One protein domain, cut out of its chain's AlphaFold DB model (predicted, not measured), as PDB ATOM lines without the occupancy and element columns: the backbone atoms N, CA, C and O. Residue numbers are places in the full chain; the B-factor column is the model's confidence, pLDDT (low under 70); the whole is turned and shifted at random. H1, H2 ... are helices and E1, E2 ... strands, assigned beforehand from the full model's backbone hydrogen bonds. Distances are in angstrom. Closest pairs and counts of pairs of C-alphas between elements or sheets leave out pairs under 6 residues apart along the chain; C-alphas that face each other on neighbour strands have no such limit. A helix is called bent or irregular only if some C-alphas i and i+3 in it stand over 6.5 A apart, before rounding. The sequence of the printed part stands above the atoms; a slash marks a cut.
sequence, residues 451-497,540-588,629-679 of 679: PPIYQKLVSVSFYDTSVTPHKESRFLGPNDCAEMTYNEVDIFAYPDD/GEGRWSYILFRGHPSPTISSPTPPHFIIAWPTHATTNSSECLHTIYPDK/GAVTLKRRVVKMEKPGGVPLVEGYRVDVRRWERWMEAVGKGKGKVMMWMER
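This is residues 451 to 497, 540 to 588 and 629 to 679 of the 679 residues of an uncharacterized protein of Phaeosphaeria nodorum (strain SN15 / ATCC MYA-4574 / FGSC 10173) (UniProt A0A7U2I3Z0). One twisted sheet of nine strands folds over at its sharply bent strand E1 into two wings, E6, E7 and E9 beside the later part of E1 and E3, E4, E5 and E8 running on from its first part; E2 lies beside the end of E1. The single helix H1 packs on this sheet, close to E1, E2 and E9 in one wing and to E8 in the other, while residues 555 to 560, between E4 and E5, stick out. The 147 printed residues hold, along the chain, E1 to E8, H1 and E9; the sheet is branched, its neighbour pairs antiparallel, and the class is mostly strand. The whole is compact, with a radius of gyration of the C-alphas of 16.4 A, and spans 63 by 44 by 33 A.

E1, residues 453 to 464, bends by 92 degrees at residue 456 and has three antiparallel neighbours in staggered pairing. E2, residues 471 to 476, and E3, residues 483 to 491, lie on one side of it, and E9, residues 671 to 678, on the other side. E1 and E2 form a hairpin, with N 462 and O 474 2.8 A apart; N 455 and O 486 join E1 to E3 at 2.8 A, and N 461 and O 674 join E1 to E9 at 2.8 A, each within hydrogen-bond range. E4, residues 542 to 550, is the antiparallel neighbour of E3 on the other side from E1, with N 487 and O 546 2.8 A apart; E5, residues 564 to 570, forms a hairpin with E4, with N 547 and O 567 2.8 A apart; and the edge strand E8, residues 648 to 652, is the antiparallel neighbour of E5 on the other side from E4, with N 566 and O 650 2.8 A apart, each pair within hydrogen-bond range. E7, residues 631 to 640, is the antiparallel neighbour of E9 on the other side from E1, with N 636 and O 675 2.9 A apart, and the edge strand E6, residues 576 to 584, is the antiparallel neighbour of E7 on the other side from E9, with N 580 and O 635 2.9 A apart, both pairs within hydrogen-bond range. H1, residues 656 to 667, is on the sheet; its closest C-alphas to E2 are those of Trp 662 and Ser 473, 6.1 A, and to E8 those of Val 656 and Glu 650, 7.6 A. H1 is irregular, C-alphas 658 and 661 being 7.4 A apart; 5 of 8 O i to N i+4 pairs are within hydrogen-bond range, and 7 of 9 O i to N i+3 pairs.

E1 begins at C-alpha 453 (123.329, 138.115, 174.085) and measures 26.1 A. E7 measures 28.6 A, E4 25.1 A and E6, which bends by 51 degrees at residue 581, 24.5 A. H1 begins at C-alpha 656 (103.433, 130.072, 161.406), and E9 ends at C-alpha 678 (122.319, 125.084, 179.755).

The C-alphas farthest apart, those of Asp 497 and Lys 588, are 64.3 A apart. Residues 498 to 539 and 589 to 628 are not printed; the gaps across these cuts are 16.6 A and 9.8 A. The link from E4 to E5, 13 residues, is long. Mean pLDDT of the printed part is 92.8, with residues 495 to 497 under 70.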
ATOM      1  N   PRO A 451     126.167 144.724 175.220       93.88
ATOM      2  CA  PRO A 451     126.697 143.604 174.451       93.88
ATOM      3  C   PRO A 451     125.572 142.667 173.981       93.88
ATOM      4  O   PRO A 451     124.628 142.411 174.742       93.88
ATOM      5  N   PRO A 452     125.624 142.147 172.743       95.81
ATOM      6  CA  PRO A 452     124.600 141.234 172.261       95.81
ATOM      7  C   PRO A 452     124.641 139.922 173.044       95.81
ATOM      8  O   PRO A 452     125.711 139.373 173.317       95.81
ATOM      9  N   ILE A 453     123.467 139.390 173.376       96.56
ATOM     10  CA  ILE A 453     123.329 138.115 174.085       96.56
ATOM     11  C   ILE A 453     123.069 137.012 173.064       96.56
ATOM     12  O   ILE A 453     122.286 137.192 172.135       96.56
ATOM     13  N   TYR A 454     123.723 135.867 173.255       96.94
ATOM     14  CA  TYR A 454     123.499 134.637 172.500       96.94
ATOM     15  C   TYR A 454     123.476 133.467 173.476       96.94
ATOM     16  O   TYR A 454     124.482 133.176 174.122       96.94
ATOM     17  N   GLN A 455     122.326 132.816 173.615       97.38
ATOM     18  CA  GLN A 455     122.123 131.715 174.551       97.38
ATOM     19  C   GLN A 455     121.460 130.545 173.829       97.38
ATOM     20  O   GLN A 455     120.379 130.684 173.258       97.38
ATOM     21  N   LYS A 456     122.105 129.375 173.857       97.50
ATOM     22  CA  LYS A 456     121.525 128.144 173.318       97.50
ATOM     23  C   LYS A 456     120.406 127.664 174.242       97.50
ATOM     24  O   LYS A 456     120.574 127.604 175.460       97.50
ATOM     25  N   LEU A 457     119.264 127.332 173.655       97.88
ATOM     26  CA  LEU A 457     118.086 126.865 174.374       97.88
ATOM     27  C   LEU A 457     118.005 125.337 174.310       97.88
ATOM     28  O   LEU A 457     118.197 124.737 173.255       97.88
ATOM     29  N   VAL A 458     117.667 124.728 175.443       97.06
ATOM     30  CA  VAL A 458     117.309 123.308 175.562       97.06
ATOM     31  C   VAL A 458     115.842 123.103 175.202       97.06
ATOM     32  O   VAL A 458     115.493 122.126 174.547       97.06
ATOM     33  N   SER A 459     114.967 124.012 175.638       97.19
ATOM     34  CA  SER A 459     113.541 123.973 175.316       97.19
ATOM     35  C   SER A 459     112.865 125.330 175.499       97.19
ATOM     36  O   SER A 459     113.355 126.204 176.227       97.19
ATOM     37  N   VAL A 460     111.720 125.498 174.835       97.94
ATOM     38  CA  VAL A 460     110.878 126.695 174.918       97.94
ATOM     39  C   VAL A 460     109.411 126.294 175.015       97.94
ATOM     40  O   VAL A 460     108.914 125.507 174.215       97.94
ATOM     41  N   SER A 461     108.699 126.886 175.967       97.38
ATOM     42  CA  SER A 461     107.255 126.741 176.129       97.38
ATOM     43  C   SER A 461     106.561 128.093 176.009       97.38
ATOM     44  O   SER A 461     106.956 129.073 176.648       97.38
ATOM     45  N   PHE A 462     105.467 128.124 175.263       97.38
ATOM     46  CA  PHE A 462     104.601 129.279 175.075       97.38
ATOM     47  C   PHE A 462     103.294 129.055 175.840       97.38
ATOM     48  O   PHE A 462     102.702 127.979 175.772       97.38
ATOM     49  N   TYR A 463     102.840 130.061 176.584       97.62
ATOM     50  CA  TYR A 463     101.642 129.975 177.415       97.62
ATOM     51  C   TYR A 463     100.682 131.123 177.145       97.62
ATOM     52  O   TYR A 463     101.098 132.273 176.994       97.62
ATOM     53  N   ASP A 464      99.400 130.786 177.191       97.25
ATOM     54  CA  ASP A 464      98.283 131.703 177.351       97.25
ATOM     55  C   ASP A 464      97.940 131.808 178.847       97.25
ATOM     56  O   ASP A 464      97.590 130.816 179.504       97.25
ATOM     57  N   THR A 465      98.089 133.010 179.403       97.06
ATOM     58  CA  THR A 465      97.797 133.308 180.811       97.06
ATOM     59  C   THR A 465      96.361 133.778 181.038       97.06
ATOM     60  O   THR A 465      96.013 134.157 182.153       97.06
ATOM     61  N   SER A 466      95.500 133.729 180.016       95.50
ATOM     62  CA  SER A 466      94.083 134.088 180.137       95.50
ATOM     63  C   SER A 466      93.244 133.115 180.956       95.50
ATOM     64  O   SER A 466      92.161 133.484 181.407       95.50
ATOM     65  N   VAL A 467      93.750 131.900 181.158       95.44
ATOM     66  CA  VAL A 467      93.095 130.827 181.902       95.44
ATOM     67  C   VAL A 467      93.977 130.359 183.057       95.44
ATOM     68  O   VAL A 467      95.205 130.388 182.963       95.44
ATOM     69  N   THR A 468      93.342 129.896 184.134       93.94
ATOM     70  CA  THR A 468      94.012 129.335 185.314       93.94
ATOM     71  C   THR A 468      93.578 127.874 185.491       93.94
ATOM     72  O   THR A 468      92.380 127.627 185.629       93.94
ATOM     73  N   PRO A 469      94.504 126.895 185.495       94.06
ATOM     74  CA  PRO A 469      95.951 127.054 185.318       94.06
ATOM     75  C   PRO A 469      96.321 127.553 183.911       94.06
ATOM     76  O   PRO A 469      95.622 127.251 182.946       94.06
ATOM     77  N   HIS A 470      97.435 128.296 183.810       96.19
ATOM     78  CA  HIS A 470      97.959 128.800 182.533       96.19
ATOM     79  C   HIS A 470      98.033 127.679 181.494       96.19
ATOM     80  O   HIS A 470      98.590 126.612 181.769       96.19
ATOM     81  N   LYS A 471      97.516 127.932 180.293       96.19
ATOM     82  CA  LYS A 471      97.439 126.929 179.231       96.19
ATOM     83  C   LYS A 471      98.673 127.006 178.347       96.19
ATOM     84  O   LYS A 471      98.962 128.054 177.780       96.19
ATOM     85  N   GLU A 472      99.392 125.898 178.216       95.19
ATOM     86  CA  GLU A 472     100.487 125.791 177.250       95.19
ATOM     87  C   GLU A 472      99.904 125.755 175.833       95.19
ATOM     88  O   GLU A 472      99.070 124.908 175.507       95.19
ATOM     89  N   SER A 473     100.288 126.727 175.012       94.94
ATOM     90  CA  SER A 473      99.861 126.828 173.616       94.94
ATOM     91  C   SER A 473     100.775 126.027 172.693       94.94
ATOM     92  O   SER A 473     100.291 125.423 171.735       94.94
ATOM     93  N   ARG A 474     102.082 126.013 172.985       94.50
ATOM     94  CA  ARG A 474     103.102 125.302 172.208       94.50
ATOM     95  C   ARG A 474     104.300 124.954 173.086       94.50
ATOM     96  O   ARG A 474     104.713 125.773 173.906       94.50
ATOM     97  N   PHE A 475     104.884 123.787 172.853       95.88
ATOM     98  CA  PHE A 475     106.148 123.367 173.447       95.88
ATOM     99  C   PHE A 475     107.123 122.941 172.350       95.88
ATOM    100  O   PHE A 475     106.720 122.284 171.393       95.88
ATOM    101  N   LEU A 476     108.387 123.333 172.496       96.31
ATOM    102  CA  LEU A 476     109.502 122.899 171.662       96.31
ATOM    103  C   LEU A 476     110.604 122.333 172.559       96.31
ATOM    104  O   LEU A 476     111.193 123.057 173.367       96.31
ATOM    105  N   GLY A 477     110.849 121.033 172.431       96.12
ATOM    106  CA  GLY A 477     111.894 120.299 173.135       96.12
ATOM    107  C   GLY A 477     113.227 120.232 172.374       96.12
ATOM    108  O   GLY A 477     113.327 120.690 171.237       96.12
ATOM    109  N   PRO A 478     114.259 119.609 172.970       93.38
ATOM    110  CA  PRO A 478     115.618 119.575 172.416       93.38
ATOM    111  C   PRO A 478     115.743 118.837 171.075       93.38
ATOM    112  O   PRO A 478     116.670 119.110 170.325       93.38
ATOM    113  N   ASN A 479     114.816 117.927 170.760       93.81
ATOM    114  CA  ASN A 479     114.819 117.145 169.516       93.81
ATOM    115  C   ASN A 479     113.838 117.680 168.460       93.81
ATOM    116  O   ASN A 479     113.709 117.095 167.389       93.81
ATOM    117  N   ASP A 480     113.119 118.761 168.765       94.56
ATOM    118  CA  ASP A 480     112.096 119.316 167.873       94.56
ATOM    119  C   ASP A 480     112.695 120.232 166.796       94.56
ATOM    120  O   ASP A 480     112.045 120.541 165.795       94.56
ATOM    121  N   CYS A 481     113.919 120.702 167.030       95.75
ATOM    122  CA  CYS A 481     114.684 121.607 166.185       95.75
ATOM    123  C   CYS A 481     116.153 121.162 166.188       95.75
ATOM    124  O   CYS A 481     116.649 120.659 167.192       95.75
ATOM    125  N   ALA A 482     116.874 121.417 165.097       95.94
ATOM    126  CA  ALA A 482     118.323 121.230 165.058       95.94
ATOM    127  C   ALA A 482     119.049 122.235 165.962       95.94
ATOM    128  O   ALA A 482     120.080 121.922 166.552       95.94
ATOM    129  N   GLU A 483     118.513 123.451 166.059       96.81
ATOM    130  CA  GLU A 483     119.078 124.516 166.877       96.81
ATOM    131  C   GLU A 483     117.969 125.441 167.385       96.81
ATOM    132  O   GLU A 483     117.032 125.782 166.658       96.81
ATOM    133  N   MET A 484     118.082 125.846 168.650       98.06
ATOM    134  CA  MET A 484     117.213 126.830 169.288       98.06
ATOM    135  C   MET A 484     118.088 127.829 170.034       98.06
ATOM    136  O   MET A 484     118.929 127.431 170.843       98.06
ATOM    137  N   THR A 485     117.913 129.120 169.768       98.00
ATOM    138  CA  THR A 485     118.724 130.171 170.397       98.00
ATOM    139  C   THR A 485     117.858 131.336 170.841       98.00
ATOM    140  O   THR A 485     116.940 131.738 170.132       98.00
ATOM    141  N   TYR A 486     118.162 131.876 172.015       98.19
ATOM    142  CA  TYR A 486     117.661 133.152 172.499       98.19
ATOM    143  C   TYR A 486     118.752 134.197 172.332       98.19
ATOM    144  O   TYR A 486     119.912 133.967 172.683       98.19
ATOM    145  N   ASN A 487     118.369 135.346 171.801       98.25
ATOM    146  CA  ASN A 487     119.289 136.400 171.445       98.25
ATOM    147  C   ASN A 487     118.746 137.749 171.891       98.25
ATOM    148  O   ASN A 487     117.533 137.967 171.880       98.25
ATOM    149  N   GLU A 488     119.647 138.663 172.233       97.69
ATOM    150  CA  GLU A 488     119.306 140.070 172.434       97.69
ATOM    151  C   GLU A 488     120.297 140.959 171.694       97.69
ATOM    152  O   GLU A 488     121.497 140.671 171.677       97.69
ATOM    153  N   VAL A 489     119.806 142.027 171.073       97.00
ATOM    154  CA  VAL A 489     120.626 142.945 170.282       97.00
ATOM    155  C   VAL A 489     120.028 144.347 170.269       97.00
ATOM    156  O   VAL A 489     118.811 144.503 170.227       97.00
ATOM    157  N   ASP A 490     120.883 145.367 170.294       95.12
ATOM    158  CA  ASP A 490     120.473 146.756 170.090       95.12
ATOM    159  C   ASP A 490     120.356 147.088 168.602       95.12
ATOM    160  O   ASP A 490     121.241 146.775 167.802       95.12
ATOM    161  N   ILE A 491     119.240 147.719 168.246       93.12
ATOM    162  CA  ILE A 491     118.883 148.117 166.890       93.12
ATOM    163  C   ILE A 491     118.726 149.634 166.848       93.12
ATOM    164  O   ILE A 491     118.056 150.240 167.688       93.12
ATOM    165  N   PHE A 492     119.318 150.250 165.830       89.81
ATOM    166  CA  PHE A 492     119.256 151.691 165.603       89.81
ATOM    167  C   PHE A 492     118.530 151.957 164.290       89.81
ATOM    168  O   PHE A 492     118.715 151.217 163.317       89.81
ATOM    169  N   ALA A 493     117.691 152.988 164.251       83.19
ATOM    170  CA  ALA A 493     117.110 153.425 163.003       83.19
ATOM    171  C   ALA A 493     118.163 154.256 162.282       83.19
ATOM    172  O   ALA A 493     118.970 154.965 162.887       83.19
ATOM    173  N   TYR A 494     118.153 154.153 160.961       72.94
ATOM    174  CA  TYR A 494     118.847 155.139 160.165       72.94
ATOM    175  C   TYR A 494     118.071 156.444 160.355       72.94
ATOM    176  O   TYR A 494     116.840 156.407 160.231       72.94
ATOM    177  N   PRO A 495     118.725 157.568 160.694       68.38
ATOM    178  CA  PRO A 495     118.067 158.854 160.568       68.38
ATOM    179  C   PRO A 495     117.666 158.945 159.100       68.38
ATOM    180  O   PRO A 495     118.539 159.003 158.238       68.38
ATOM    181  N   ASP A 496     116.369 158.819 158.808       61.16
ATOM    182  CA  ASP A 496     115.885 158.952 157.439       61.16
ATOM    183  C   ASP A 496     116.508 160.243 156.889       61.16
ATOM    184  O   ASP A 496     116.475 161.283 157.560       61.16
ATOM    185  N   ASP A 497     117.032 160.195 155.660       49.22
ATOM    186  CA  ASP A 497     117.372 161.376 154.857       49.22
ATOM    187  C   ASP A 497     116.082 162.148 154.497       49.22
ATOM    188  O   ASP A 497     115.887 162.614 153.372       49.22
ATOM    189  N   GLY A 540     111.137 151.252 165.905       84.88
ATOM    190  CA  GLY A 540     111.912 150.040 165.622       84.88
ATOM    191  C   GLY A 540     113.282 150.032 166.290       84.88
ATOM    192  O   GLY A 540     114.035 149.070 166.144       84.88
ATOM    193  N   GLU A 541     113.602 151.090 167.031       89.94
ATOM    194  CA  GLU A 541     114.846 151.234 167.769       89.94
ATOM    195  C   GLU A 541     114.797 150.572 169.143       89.94
ATOM    196  O   GLU A 541     113.738 150.355 169.734       89.94
ATOM    197  N   GLY A 542     115.982 150.333 169.692       92.94
ATOM    198  CA  GLY A 542     116.182 149.898 171.064       92.94
ATOM    199  C   GLY A 542     116.715 148.478 171.144       92.94
ATOM    200  O   GLY A 542     117.158 147.890 170.159       92.94
ATOM    201  N   ARG A 543     116.642 147.918 172.348       95.00
ATOM    202  CA  ARG A 543     117.037 146.546 172.636       95.00
ATOM    203  C   ARG A 543     115.925 145.592 172.206       95.00
ATOM    204  O   ARG A 543     114.796 145.676 172.696       95.00
ATOM    205  N   TRP A 544     116.247 144.667 171.316       96.50
ATOM    206  CA  TRP A 544     115.353 143.619 170.835       96.50
ATOM    207  C   TRP A 544     115.768 142.264 171.383       96.50
ATOM    208  O   TRP A 544     116.951 141.941 171.420       96.50
ATOM    209  N   SER A 545     114.785 141.458 171.771       97.69
ATOM    210  CA  SER A 545     114.941 140.040 172.074       97.69
ATOM    211  C   SER A 545     114.358 139.218 170.937       97.69
ATOM    212  O   SER A 545     113.285 139.542 170.428       97.69
ATOM    213  N   TYR A 546     115.012 138.125 170.563       98.19
ATOM    214  CA  TYR A 546     114.439 137.183 169.612       98.19
ATOM    215  C   TYR A 546     114.817 135.738 169.915       98.19
ATOM    216  O   TYR A 546     115.888 135.447 170.452       98.19
ATOM    217  N   ILE A 547     113.926 134.817 169.551       98.31
ATOM    218  CA  ILE A 547     114.180 133.380 169.569       98.31
ATOM    219  C   ILE A 547     114.232 132.888 168.128       98.31
ATOM    220  O   ILE A 547     113.301 133.124 167.358       98.31
ATOM    221  N   LEU A 548     115.315 132.200 167.779       98.06
ATOM    222  CA  LEU A 548     115.494 131.549 166.488       98.06
ATOM    223  C   LEU A 548     115.413 130.034 166.664       98.06
ATOM    224  O   LEU A 548     116.192 129.442 167.413       98.06
ATOM    225  N   PHE A 549     114.499 129.423 165.924       97.81
ATOM    226  CA  PHE A 549     114.336 127.984 165.794       97.81
ATOM    227  C   PHE A 549     114.761 127.564 164.391       97.81
ATOM    228  O   PHE A 549     114.206 128.036 163.396       97.81
ATOM    229  N   ARG A 550     115.727 126.656 164.300       97.44
ATOM    230  CA  ARG A 550     116.196 126.071 163.045       97.44
ATOM    231  C   ARG A 550     115.844 124.592 163.047       97.44
ATOM    232  O   ARG A 550     116.307 123.840 163.900       97.44
ATOM    233  N   GLY A 551     115.010 124.171 162.108       95.75
ATOM    234  CA  GLY A 551     114.642 122.774 161.928       95.75
ATOM    235  C   GLY A 551     115.759 121.955 161.284       95.75
ATOM    236  O   GLY A 551     116.753 122.486 160.783       95.75
ATOM    237  N   HIS A 552     115.590 120.637 161.305       94.19
ATOM    238  CA  HIS A 552     116.545 119.721 160.691       94.19
ATOM    239  C   HIS A 552     116.569 119.879 159.163       94.19
ATOM    240  O   HIS A 552     115.515 120.090 158.548       94.19
ATOM    241  N   PRO A 553     117.751 119.770 158.527       91.69
ATOM    242  CA  PRO A 553     117.830 119.708 157.076       91.69
ATOM    243  C   PRO A 553     117.070 118.469 156.596       91.69
ATOM    244  O   PRO A 553     117.230 117.372 157.131       91.69
ATOM    245  N   SER A 554     116.204 118.654 155.604       88.38
ATOM    246  CA  SER A 554     115.434 117.550 155.042       88.38
ATOM    247  C   SER A 554     116.275 116.855 153.970       88.38
ATOM    248  O   SER A 554     116.682 117.527 153.025       88.38
ATOM    249  N   PRO A 555     116.520 115.535 154.062       87.69
ATOM    250  CA  PRO A 555     117.333 114.827 153.072       87.69
ATOM    251  C   PRO A 555     116.662 114.761 151.694       87.69
ATOM    252  O   PRO A 555     117.328 114.527 150.694       87.69
ATOM    253  N   THR A 556     115.343 114.954 151.630       86.94
ATOM    254  CA  THR A 556     114.562 114.842 150.393       86.94
ATOM    255  C   THR A 556     114.527 116.130 149.580       86.94
ATOM    256  O   THR A 556     114.123 116.102 148.421       86.94
ATOM    257  N   ILE A 557     114.910 117.265 150.167       83.31
ATOM    258  CA  ILE A 557     114.744 118.579 149.551       83.31
ATOM    259  C   ILE A 557     116.125 119.193 149.399       83.31
ATOM    260  O   ILE A 557     116.768 119.529 150.385       83.31
ATOM    261  N   SER A 558     116.546 119.402 148.155       85.25
ATOM    262  CA  SER A 558     117.840 119.995 147.799       85.25
ATOM    263  C   SER A 558     117.959 121.490 148.127       85.25
ATOM    264  O   SER A 558     118.855 122.157 147.618       85.25
ATOM    265  N   SER A 559     117.050 122.052 148.931       83.50
ATOM    266  CA  SER A 559     117.134 123.454 149.335       83.50
ATOM    267  C   SER A 559     118.301 123.625 150.310       83.50
ATOM    268  O   SER A 559     118.361 122.895 151.304       83.50
ATOM    269  N   PRO A 560     119.203 124.595 150.077       85.88
ATOM    270  CA  PRO A 560     120.331 124.845 150.969       85.88
ATOM    271  C   PRO A 560     119.879 125.376 152.337       85.88
ATOM    272  O   PRO A 560     120.591 125.227 153.332       85.88
ATOM    273  N   THR A 561     118.690 125.981 152.406       90.50
ATOM    274  CA  THR A 561     118.197 126.643 153.613       90.50
ATOM    275  C   THR A 561     117.280 125.705 154.401       90.50
ATOM    276  O   THR A 561     116.222 125.302 153.901       90.50
ATOM    277  N   PRO A 562     117.630 125.352 155.650       93.38
ATOM    278  CA  PRO A 562     116.756 124.554 156.496       93.38
ATOM    279  C   PRO A 562     115.507 125.350 156.909       93.38
ATOM    280  O   PRO A 562     115.548 126.587 156.964       93.38
ATOM    281  N   PRO A 563     114.395 124.657 157.216       94.31
ATOM    282  CA  PRO A 563     113.196 125.309 157.725       94.31
ATOM    283  C   PRO A 563     113.533 126.066 159.008       94.31
ATOM    284  O   PRO A 563     114.285 125.567 159.846       94.31
ATOM    285  N   HIS A 564     112.999 127.269 159.166       95.31
ATOM    286  CA  HIS A 564     113.272 128.082 160.345       95.31
ATOM    287  C   HIS A 564     112.073 128.934 160.730       95.31
ATOM    288  O   HIS A 564     111.204 129.237 159.912       95.31
ATOM    289  N   PHE A 565     112.045 129.312 162.000       96.00
ATOM    290  CA  PHE A 565     111.067 130.209 162.583       96.00
ATOM    291  C   PHE A 565     111.800 131.170 163.513       96.00
ATOM    292  O   PHE A 565     112.575 130.739 164.366       96.00
ATOM    293  N   ILE A 566     111.577 132.464 163.339       97.19
ATOM    294  CA  ILE A 566     112.067 133.500 164.239       97.19
ATOM    295  C   ILE A 566     110.878 134.232 164.834       97.19
ATOM    296  O   ILE A 566     109.887 134.515 164.160       97.19
ATOM    297  N   ILE A 567     111.006 134.553 166.112       96.88
ATOM    298  CA  ILE A 567     110.105 135.443 166.815       96.88
ATOM    299  C   ILE A 567     110.917 136.514 167.530       96.88
ATOM    300  O   ILE A 567     111.836 136.181 168.271       96.88
ATOM    301  N   ALA A 568     110.566 137.781 167.335       96.69
ATOM    302  CA  ALA A 568     111.264 138.925 167.901       96.69
ATOM    303  C   ALA A 568     110.295 139.895 168.582       96.69
ATOM    304  O   ALA A 568     109.174 140.104 168.122       96.69
ATOM    305  N   TRP A 569     110.727 140.518 169.670       95.56
ATOM    306  CA  TRP A 569     109.998 141.583 170.348       95.56
ATOM    307  C   TRP A 569     110.984 142.570 170.977       95.56
ATOM    308  O   TRP A 569     112.091 142.186 171.357       95.56
ATOM    309  N   PRO A 570     110.607 143.843 171.127       94.44
ATOM    310  CA  PRO A 570     111.436 144.793 171.852       94.44
ATOM    311  C   PRO A 570     111.414 144.460 173.354       94.44
ATOM    312  O   PRO A 570     110.368 144.096 173.899       94.44
ATOM    313  N   THR A 571     112.543 144.578 174.058       94.69
ATOM    314  CA  THR A 571     112.667 144.123 175.461       94.69
ATOM    315  C   THR A 571     111.656 144.780 176.392       94.69
ATOM    316  O   THR A 571     111.109 144.107 177.261       94.69
ATOM    317  N   HIS A 572     111.333 146.056 176.171       91.25
ATOM    318  CA  HIS A 572     110.354 146.801 176.967       91.25
ATOM    319  C   HIS A 572     108.903 146.280 176.827       91.25
ATOM    320  O   HIS A 572     108.052 146.636 177.643       91.25
ATOM    321  N   ALA A 573     108.595 145.443 175.821       91.69
ATOM    322  CA  ALA A 573     107.310 144.737 175.739       91.69
ATOM    323  C   ALA A 573     107.188 143.640 176.816       91.69
ATOM    324  O   ALA A 573     106.088 143.181 177.132       91.69
ATOM    325  N   THR A 574     108.313 143.239 177.413       95.25
ATOM    326  CA  THR A 574     108.346 142.352 178.577       95.25
ATOM    327  C   THR A 574     107.915 143.127 179.816       95.25
ATOM    328  O   THR A 574     108.620 144.020 180.277       95.25
ATOM    329  N   THR A 575     106.776 142.763 180.400       95.69
ATOM    330  CA  THR A 575     106.284 143.388 181.636       95.69
ATOM    331  C   THR A 575     106.963 142.843 182.879       95.69
ATOM    332  O   THR A 575     107.074 143.534 183.887       95.69
ATOM    333  N   ASN A 576     107.380 141.580 182.835       96.69
ATOM    334  CA  ASN A 576     108.044 140.921 183.944       96.69
ATOM    335  C   ASN A 576     108.956 139.819 183.400       96.69
ATOM    336  O   ASN A 576     108.568 139.061 182.506       96.69
ATOM    337  N   SER A 577     110.166 139.730 183.945       97.00
ATOM    338  CA  SER A 577     111.078 138.628 183.684       97.00
ATOM    339  C   SER A 577     111.569 138.028 184.998       97.00
ATOM    340  O   SER A 577     111.740 138.722 185.997       97.00
ATOM    341  N   SER A 578     111.770 136.713 185.011       97.56
ATOM    342  CA  SER A 578     112.398 136.028 186.140       97.56
ATOM    343  C   SER A 578     113.386 134.995 185.636       97.56
ATOM    344  O   SER A 578     113.162 134.353 184.608       97.56
ATOM    345  N   GLU A 579     114.472 134.834 186.376       97.31
ATOM    346  CA  GLU A 579     115.545 133.908 186.061       97.31
ATOM    347  C   GLU A 579     115.861 133.080 187.307       97.31
ATOM    348  O   GLU A 579     116.000 133.625 188.401       97.31
ATOM    349  N   CYS A 580     115.919 131.758 187.171       96.75
ATOM    350  CA  CYS A 580     116.315 130.879 188.264       96.75
ATOM    351  C   CYS A 580     117.076 129.653 187.758       96.75
ATOM    352  O   CYS A 580     116.897 129.212 186.624       96.75
ATOM    353  N   LEU A 581     117.919 129.083 188.617       96.50
ATOM    354  CA  LEU A 581     118.539 127.784 188.373       96.50
ATOM    355  C   LEU A 581     117.584 126.676 188.817       96.50
ATOM    356  O   LEU A 581     116.935 126.771 189.861       96.50
ATOM    357  N   HIS A 582     117.500 125.619 188.023       93.31
ATOM    358  CA  HIS A 582     116.629 124.487 188.278       93.31
ATOM    359  C   HIS A 582     117.371 123.186 187.992       93.31
ATOM    360  O   HIS A 582     117.773 122.918 186.863       93.31
ATOM    361  N   THR A 583     117.547 122.377 189.031       91.38
ATOM    362  CA  THR A 583     118.210 121.077 188.930       91.38
ATOM    363  C   THR A 583     117.181 119.994 188.656       91.38
ATOM    364  O   THR A 583     116.326 119.710 189.496       91.38
ATOM    365  N   ILE A 584     117.280 119.393 187.475       88.31
ATOM    366  CA  ILE A 584     116.544 118.194 187.101       88.31
ATOM    367  C   ILE A 584     117.363 117.010 187.595       88.31
ATOM    368  O   ILE A 584     118.484 116.772 187.144       88.31
ATOM    369  N   TYR A 585     116.805 116.279 188.552       86.19
ATOM    370  CA  TYR A 585     117.372 115.007 188.966       86.19
ATOM    371  C   TYR A 585     116.944 113.950 187.952       86.19
ATOM    372  O   TYR A 585     115.773 113.959 187.556       86.19
ATOM    373  N   PRO A 586     117.852 113.053 187.530       85.12
ATOM    374  CA  PRO A 586     117.458 111.939 186.693       85.12
ATOM    375  C   PRO A 586     116.362 111.194 187.448       85.12
ATOM    376  O   PRO A 586     116.467 111.008 188.669       85.12
ATOM    377  N   ASP A 587     115.296 110.807 186.744       83.19
ATOM    378  CA  ASP A 587     114.323 109.883 187.311       83.19
ATOM    379  C   ASP A 587     115.145 108.728 187.861       83.19
ATOM    380  O   ASP A 587     115.868 108.081 187.099       83.19
ATOM    381  N   LYS A 588     115.124 108.537 189.190       75.44
ATOM    382  CA  LYS A 588     115.814 107.411 189.815       75.44
ATOM    383  C   LYS A 588     115.344 106.207 189.021       75.44
ATOM    384  O   LYS A 588     114.157 105.888 189.134       75.44
ATOM    385  N   GLY A 629     124.464 112.434 187.258       85.19
ATOM    386  CA  GLY A 629     123.352 112.620 186.322       85.19
ATOM    387  C   GLY A 629     122.383 113.771 186.625       85.19
ATOM    388  O   GLY A 629     121.479 113.997 185.822       85.19
ATOM    389  N   ALA A 630     122.532 114.519 187.726       88.88
ATOM    390  CA  ALA A 630     121.744 115.736 187.947       88.88
ATOM    391  C   ALA A 630     122.160 116.844 186.967       88.88
ATOM    392  O   ALA A 630     123.332 117.208 186.889       88.88
ATOM    393  N   VAL A 631     121.190 117.407 186.242       91.75
ATOM    394  CA  VAL A 631     121.421 118.482 185.269       91.75
ATOM    395  C   VAL A 631     120.827 119.775 185.811       91.75
ATOM    396  O   VAL A 631     119.614 119.886 185.993       91.75
ATOM    397  N   THR A 632     121.670 120.772 186.071       93.31
ATOM    398  CA  THR A 632     121.211 122.120 186.425       93.31
ATOM    399  C   THR A 632     121.017 122.944 185.162       93.31
ATOM    400  O   THR A 632     121.975 123.241 184.457       93.31
ATOM    401  N   LEU A 633     119.772 123.338 184.909       96.31
ATOM    402  CA  LEU A 633     119.390 124.217 183.814       96.31
ATOM    403  C   LEU A 633     119.065 125.614 184.335       96.31
ATOM    404  O   LEU A 633     118.531 125.790 185.434       96.31
ATOM    405  N   LYS A 634     119.335 126.617 183.515       97.69
ATOM    406  CA  LYS A 634     118.918 127.996 183.733       97.69
ATOM    407  C   LYS A 634     117.530 128.194 183.123       97.69
ATOM    408  O   LYS A 634     117.338 128.023 181.921       97.69
ATOM    409  N   ARG A 635     116.545 128.556 183.944       97.75
ATOM    410  CA  ARG A 635     115.169 128.835 183.521       97.75
ATOM    411  C   ARG A 635     114.931 130.337 183.483       97.75
ATOM    412  O   ARG A 635     115.028 130.995 184.516       97.75
ATOM    413  N   ARG A 636     114.529 130.861 182.327       98.12
ATOM    414  CA  ARG A 636     114.081 132.248 182.159       98.12
ATOM    415  C   ARG A 636     112.603 132.276 181.787       98.12
ATOM    416  O   ARG A 636     112.170 131.570 180.882       98.12
ATOM    417  N   VAL A 637     111.817 133.084 182.488       98.19
ATOM    418  CA  VAL A 637     110.394 133.300 182.206       98.19
ATOM    419  C   VAL A 637     110.201 134.752 181.815       98.19
ATOM    420  O   VAL A 637     110.581 135.636 182.575       98.19
ATOM    421  N   VAL A 638     109.594 134.979 180.656       98.00
ATOM    422  CA  VAL A 638     109.262 136.295 180.103       98.00
ATOM    423  C   VAL A 638     107.744 136.405 180.036       98.00
ATOM    424  O   VAL A 638     107.074 135.524 179.492       98.00
ATOM    425  N   LYS A 639     107.187 137.466 180.614       97.56
ATOM    426  CA  LYS A 639     105.754 137.769 180.608       97.56
ATOM    427  C   LYS A 639     105.492 139.012 179.767       97.56
ATOM    428  O   LYS A 639     106.203 140.005 179.891       97.56
ATOM    429  N   MET A 640     104.456 138.945 178.943       96.38
ATOM    430  CA  MET A 640     103.975 140.027 178.087       96.38
ATOM    431  C   MET A 640     102.538 140.336 178.518       96.38
ATOM    432  O   MET A 640     101.571 139.916 177.879       96.38
ATOM    433  N   GLU A 641     102.407 140.970 179.688       92.25
ATOM    434  CA  GLU A 641     101.112 141.236 180.342       92.25
ATOM    435  C   GLU A 641     100.511 142.604 179.968       92.25
ATOM    436  O   GLU A 641      99.441 142.977 180.442       92.25
ATOM    437  N   LYS A 642     101.194 143.372 179.111       90.31
ATOM    438  CA  LYS A 642     100.707 144.655 178.602       90.31
ATOM    439  C   LYS A 642     100.036 144.412 177.248       90.31
ATOM    440  O   LYS A 642     100.660 143.775 176.403       90.31
ATOM    441  N   PRO A 643      98.793 144.877 177.029       85.69
ATOM    442  CA  PRO A 643      98.174 144.801 175.712       85.69
ATOM    443  C   PRO A 643      98.971 145.639 174.704       85.69
ATOM    444  O   PRO A 643      99.537 146.676 175.057       85.69
ATOM    445  N   GLY A 644      99.012 145.179 173.456       74.94
ATOM    446  CA  GLY A 644      99.947 145.694 172.452       74.94
ATOM    447  C   GLY A 644     101.305 144.983 172.497       74.94
ATOM    448  O   GLY A 644     101.446 143.935 173.118       74.94
ATOM    449  N   GLY A 645     102.296 145.494 171.766       78.75
ATOM    450  CA  GLY A 645     103.634 144.894 171.694       78.75
ATOM    451  C   GLY A 645     103.643 143.497 171.072       78.75
ATOM    452  O   GLY A 645     104.425 142.644 171.486       78.75
ATOM    453  N   VAL A 646     102.744 143.250 170.110       85.50
ATOM    454  CA  VAL A 646     102.629 141.960 169.420       85.50
ATOM    455  C   VAL A 646     103.982 141.613 168.781       85.50
ATOM    456  O   VAL A 646     104.477 142.414 167.985       85.50
ATOM    457  N   PRO A 647     104.578 140.450 169.103       92.19
ATOM    458  CA  PRO A 647     105.854 140.035 168.545       92.19
ATOM    459  C   PRO A 647     105.838 140.022 167.018       92.19
ATOM    460  O   PRO A 647     104.821 139.750 166.379       92.19
ATOM    461  N   LEU A 648     106.988 140.288 166.423       93.31
ATOM    462  CA  LEU A 648     107.210 140.067 165.006       93.31
ATOM    463  C   LEU A 648     107.615 138.611 164.809       93.31
ATOM    464  O   LEU A 648     108.352 138.050 165.622       93.31
ATOM    465  N   VAL A 649     107.133 137.989 163.743       94.56
ATOM    466  CA  VAL A 649     107.484 136.612 163.408       94.56
ATOM    467  C   VAL A 649     107.865 136.499 161.947       94.56
ATOM    468  O   VAL A 649     107.331 137.199 161.095       94.56
ATOM    469  N   GLU A 650     108.754 135.573 161.638       93.75
ATOM    470  CA  GLU A 650     109.017 135.152 160.267       93.75
ATOM    471  C   GLU A 650     109.242 133.645 160.269       93.75
ATOM    472  O   GLU A 650     109.869 133.090 161.171       93.75
ATOM    473  N   GLY A 651     108.685 132.965 159.273       92.94
ATOM    474  CA  GLY A 651     108.855 131.532 159.104       92.94
ATOM    475  C   GLY A 651     109.176 131.200 157.658       92.94
ATOM    476  O   GLY A 651     108.521 131.693 156.744       92.94
ATOM    477  N   TYR A 652     110.142 130.312 157.464       92.31
ATOM    478  CA  TYR A 652     110.462 129.720 156.174       92.31
ATOM    479  C   TYR A 652     110.184 128.226 156.245       92.31
ATOM    480  O   TYR A 652     110.810 127.508 157.031       92.31
ATOM    481  N   ARG A 653     109.236 127.757 155.426       91.62
ATOM    482  CA  ARG A 653     108.801 126.347 155.393       91.62
ATOM    483  C   ARG A 653     108.312 125.824 156.752       91.62
ATOM    484  O   ARG A 653     108.453 124.645 157.066       91.62
ATOM    485  N   VAL A 654     107.711 126.705 157.550       92.50
ATOM    486  CA  VAL A 654     107.091 126.403 158.846       92.50
ATOM    487  C   VAL A 654     105.670 126.966 158.855       92.50
ATOM    488  O   VAL A 654     105.427 128.057 158.341       92.50
ATOM    489  N   ASP A 655     104.723 126.229 159.436       92.44
ATOM    490  CA  ASP A 655     103.342 126.670 159.622       92.44
ATOM    491  C   ASP A 655     103.254 127.690 160.767       92.44
ATOM    492  O   ASP A 655     103.012 127.350 161.929       92.44
ATOM    493  N   VAL A 656     103.454 128.966 160.435       91.75
ATOM    494  CA  VAL A 656     103.433 130.072 161.406       91.75
ATOM    495  C   VAL A 656     102.077 130.193 162.117       91.75
ATOM    496  O   VAL A 656     102.020 130.622 163.272       91.75
ATOM    497  N   ARG A 657     100.976 129.732 161.500       90.69
ATOM    498  CA  ARG A 657      99.634 129.766 162.112       90.69
ATOM    499  C   ARG A 657      99.550 128.955 163.402       90.69
ATOM    500  O   ARG A 657      98.706 129.233 164.250       90.69
ATOM    501  N   ARG A 658     100.459 128.003 163.625       91.88
ATOM    502  CA  ARG A 658     100.529 127.257 164.892       91.88
ATOM    503  C   ARG A 658     100.852 128.143 166.101       91.88
ATOM    504  O   ARG A 658     100.558 127.731 167.223       91.88
ATOM    505  N   TRP A 659     101.368 129.356 165.890       93.31
ATOM    506  CA  TRP A 659     101.589 130.358 166.939       93.31
ATOM    507  C   TRP A 659     100.443 131.362 167.099       93.31
ATOM    508  O   TRP A 659     100.483 132.153 168.037       93.31
ATOM    509  N   GLU A 660      99.399 131.314 166.265       91.81
ATOM    510  CA  GLU A 660      98.290 132.283 166.268       91.81
ATOM    511  C   GLU A 660      97.664 132.455 167.653       91.81
ATOM    512  O   GLU A 660      97.595 133.563 168.174       91.81
ATOM    513  N   ARG A 661      97.315 131.343 168.311       93.19
ATOM    514  CA  ARG A 661      96.708 131.366 169.653       93.19
ATOM    515  C   ARG A 661      97.575 132.081 170.682       93.19
ATOM    516  O   ARG A 661      97.060 132.773 171.554       93.19
ATOM    517  N   TRP A 662      98.887 131.888 170.605       95.19
ATOM    518  CA  TRP A 662      99.808 132.547 171.520       95.19
ATOM    519  C   TRP A 662      99.994 134.024 171.160       95.19
ATOM    520  O   TRP A 662      99.966 134.863 172.053       95.19
ATOM    521  N   MET A 663     100.089 134.357 169.871       93.88
ATOM    522  CA  MET A 663     100.158 135.742 169.390       93.88
ATOM    523  C   MET A 663      98.923 136.554 169.795       93.88
ATOM    524  O   MET A 663      99.047 137.690 170.252       93.88
ATOM    525  N   GLU A 664      97.731 135.963 169.696       93.12
ATOM    526  CA  GLU A 664      96.492 136.565 170.188       93.12
ATOM    527  C   GLU A 664      96.516 136.784 171.703       93.12
ATOM    528  O   GLU A 664      96.057 137.825 172.182       93.12
ATOM    529  N   ALA A 665      97.046 135.820 172.462       94.56
ATOM    530  CA  ALA A 665      97.196 135.952 173.906       94.56
ATOM    531  C   ALA A 665      98.153 137.103 174.251       94.56
ATOM    532  O   ALA A 665      97.810 137.939 175.084       94.56
ATOM    533  N   VAL A 666      99.299 137.214 173.568       94.12
ATOM    534  CA  VAL A 666     100.239 138.334 173.744       94.12
ATOM    535  C   VAL A 666      99.584 139.669 173.397       94.12
ATOM    536  O   VAL A 666      99.648 140.590 174.202       94.12
ATOM    537  N   GLY A 667      98.876 139.767 172.268       91.25
ATOM    538  CA  GLY A 667      98.181 141.000 171.884       91.25
ATOM    539  C   GLY A 667      97.164 141.472 172.929       91.25
ATOM    540  O   GLY A 667      96.968 142.674 173.101       91.25
ATOM    541  N   LYS A 668      96.569 140.537 173.679       94.00
ATOM    542  CA  LYS A 668      95.657 140.807 174.803       94.00
ATOM    543  C   LYS A 668      96.373 141.089 176.135       94.00
ATOM    544  O   LYS A 668      95.684 141.248 177.141       94.00
ATOM    545  N   GLY A 669      97.707 141.116 176.178       94.50
ATOM    546  CA  GLY A 669      98.482 141.229 177.417       94.50
ATOM    547  C   GLY A 669      98.383 139.973 178.288       94.50
ATOM    548  O   GLY A 669      98.265 140.053 179.506       94.50
ATOM    549  N   LYS A 670      98.329 138.793 177.668       96.62
ATOM    550  CA  LYS A 670      98.158 137.490 178.339       96.62
ATOM    551  C   LYS A 670      99.166 136.452 177.835       96.62
ATOM    552  O   LYS A 670      98.902 135.250 177.826       96.62
ATOM    553  N   GLY A 671     100.318 136.922 177.362       97.06
ATOM    554  CA  GLY A 671     101.380 136.078 176.829       97.06
ATOM    555  C   GLY A 671     102.449 135.756 177.867       97.06
ATOM    556  O   GLY A 671     102.835 136.600 178.678       97.06
ATOM    557  N   LYS A 672     102.981 134.534 177.823       97.75
ATOM    558  CA  LYS A 672     104.173 134.147 178.589       97.75
ATOM    559  C   LYS A 672     105.037 133.171 177.793       97.75
ATOM    560  O   LYS A 672     104.508 132.274 177.139       97.75
ATOM    561  N   VAL A 673     106.354 133.319 177.893       98.06
ATOM    562  CA  VAL A 673     107.363 132.415 177.327       98.06
ATOM    563  C   VAL A 673     108.229 131.881 178.462       98.06
ATOM    564  O   VAL A 673     108.669 132.641 179.325       98.06
ATOM    565  N   MET A 674     108.466 130.573 178.490       98.25
ATOM    566  CA  MET A 674     109.408 129.935 179.409       98.25
ATOM    567  C   MET A 674     110.522 129.283 178.601       98.25
ATOM    568  O   MET A 674     110.252 128.471 177.724       98.25
ATOM    569  N   MET A 675     111.760 129.650 178.900       98.38
ATOM    570  CA  MET A 675     112.961 129.209 178.202       98.38
ATOM    571  C   MET A 675     113.863 128.460 179.174       98.38
ATOM    572  O   MET A 675     114.059 128.894 180.313       98.38
ATOM    573  N   TRP A 676     114.426 127.357 178.704       98.00
ATOM    574  CA  TRP A 676     115.392 126.550 179.435       98.00
ATOM    575  C   TRP A 676     116.718 126.568 178.691       98.00
ATOM    576  O   TRP A 676     116.749 126.352 177.482       98.00
ATOM    577  N   MET A 677     117.798 126.833 179.411       97.31
ATOM    578  CA  MET A 677     119.154 126.972 178.887       97.31
ATOM    579  C   MET A 677     120.101 126.088 179.685       97.31
ATOM    580  O   MET A 677     119.873 125.828 180.871       97.31
ATOM    581  N   GLU A 678     121.176 125.653 179.042       92.62
ATOM    582  CA  GLU A 678     122.319 125.084 179.755       92.62
ATOM    583  C   GLU A 678     122.972 126.180 180.614       92.62
ATOM    584  O   GLU A 678     122.838 127.374 180.318       92.62
ATOM    585  N   ARG A 679     123.561 125.777 181.744       86.69
ATOM    586  CA  ARG A 679     124.142 126.702 182.724       86.69
ATOM    587  C   ARG A 679     125.388 127.398 182.193       86.69
ATOM    588  O   ARG A 679     126.214 126.703 181.564       86.69
TER     589      ARG A 679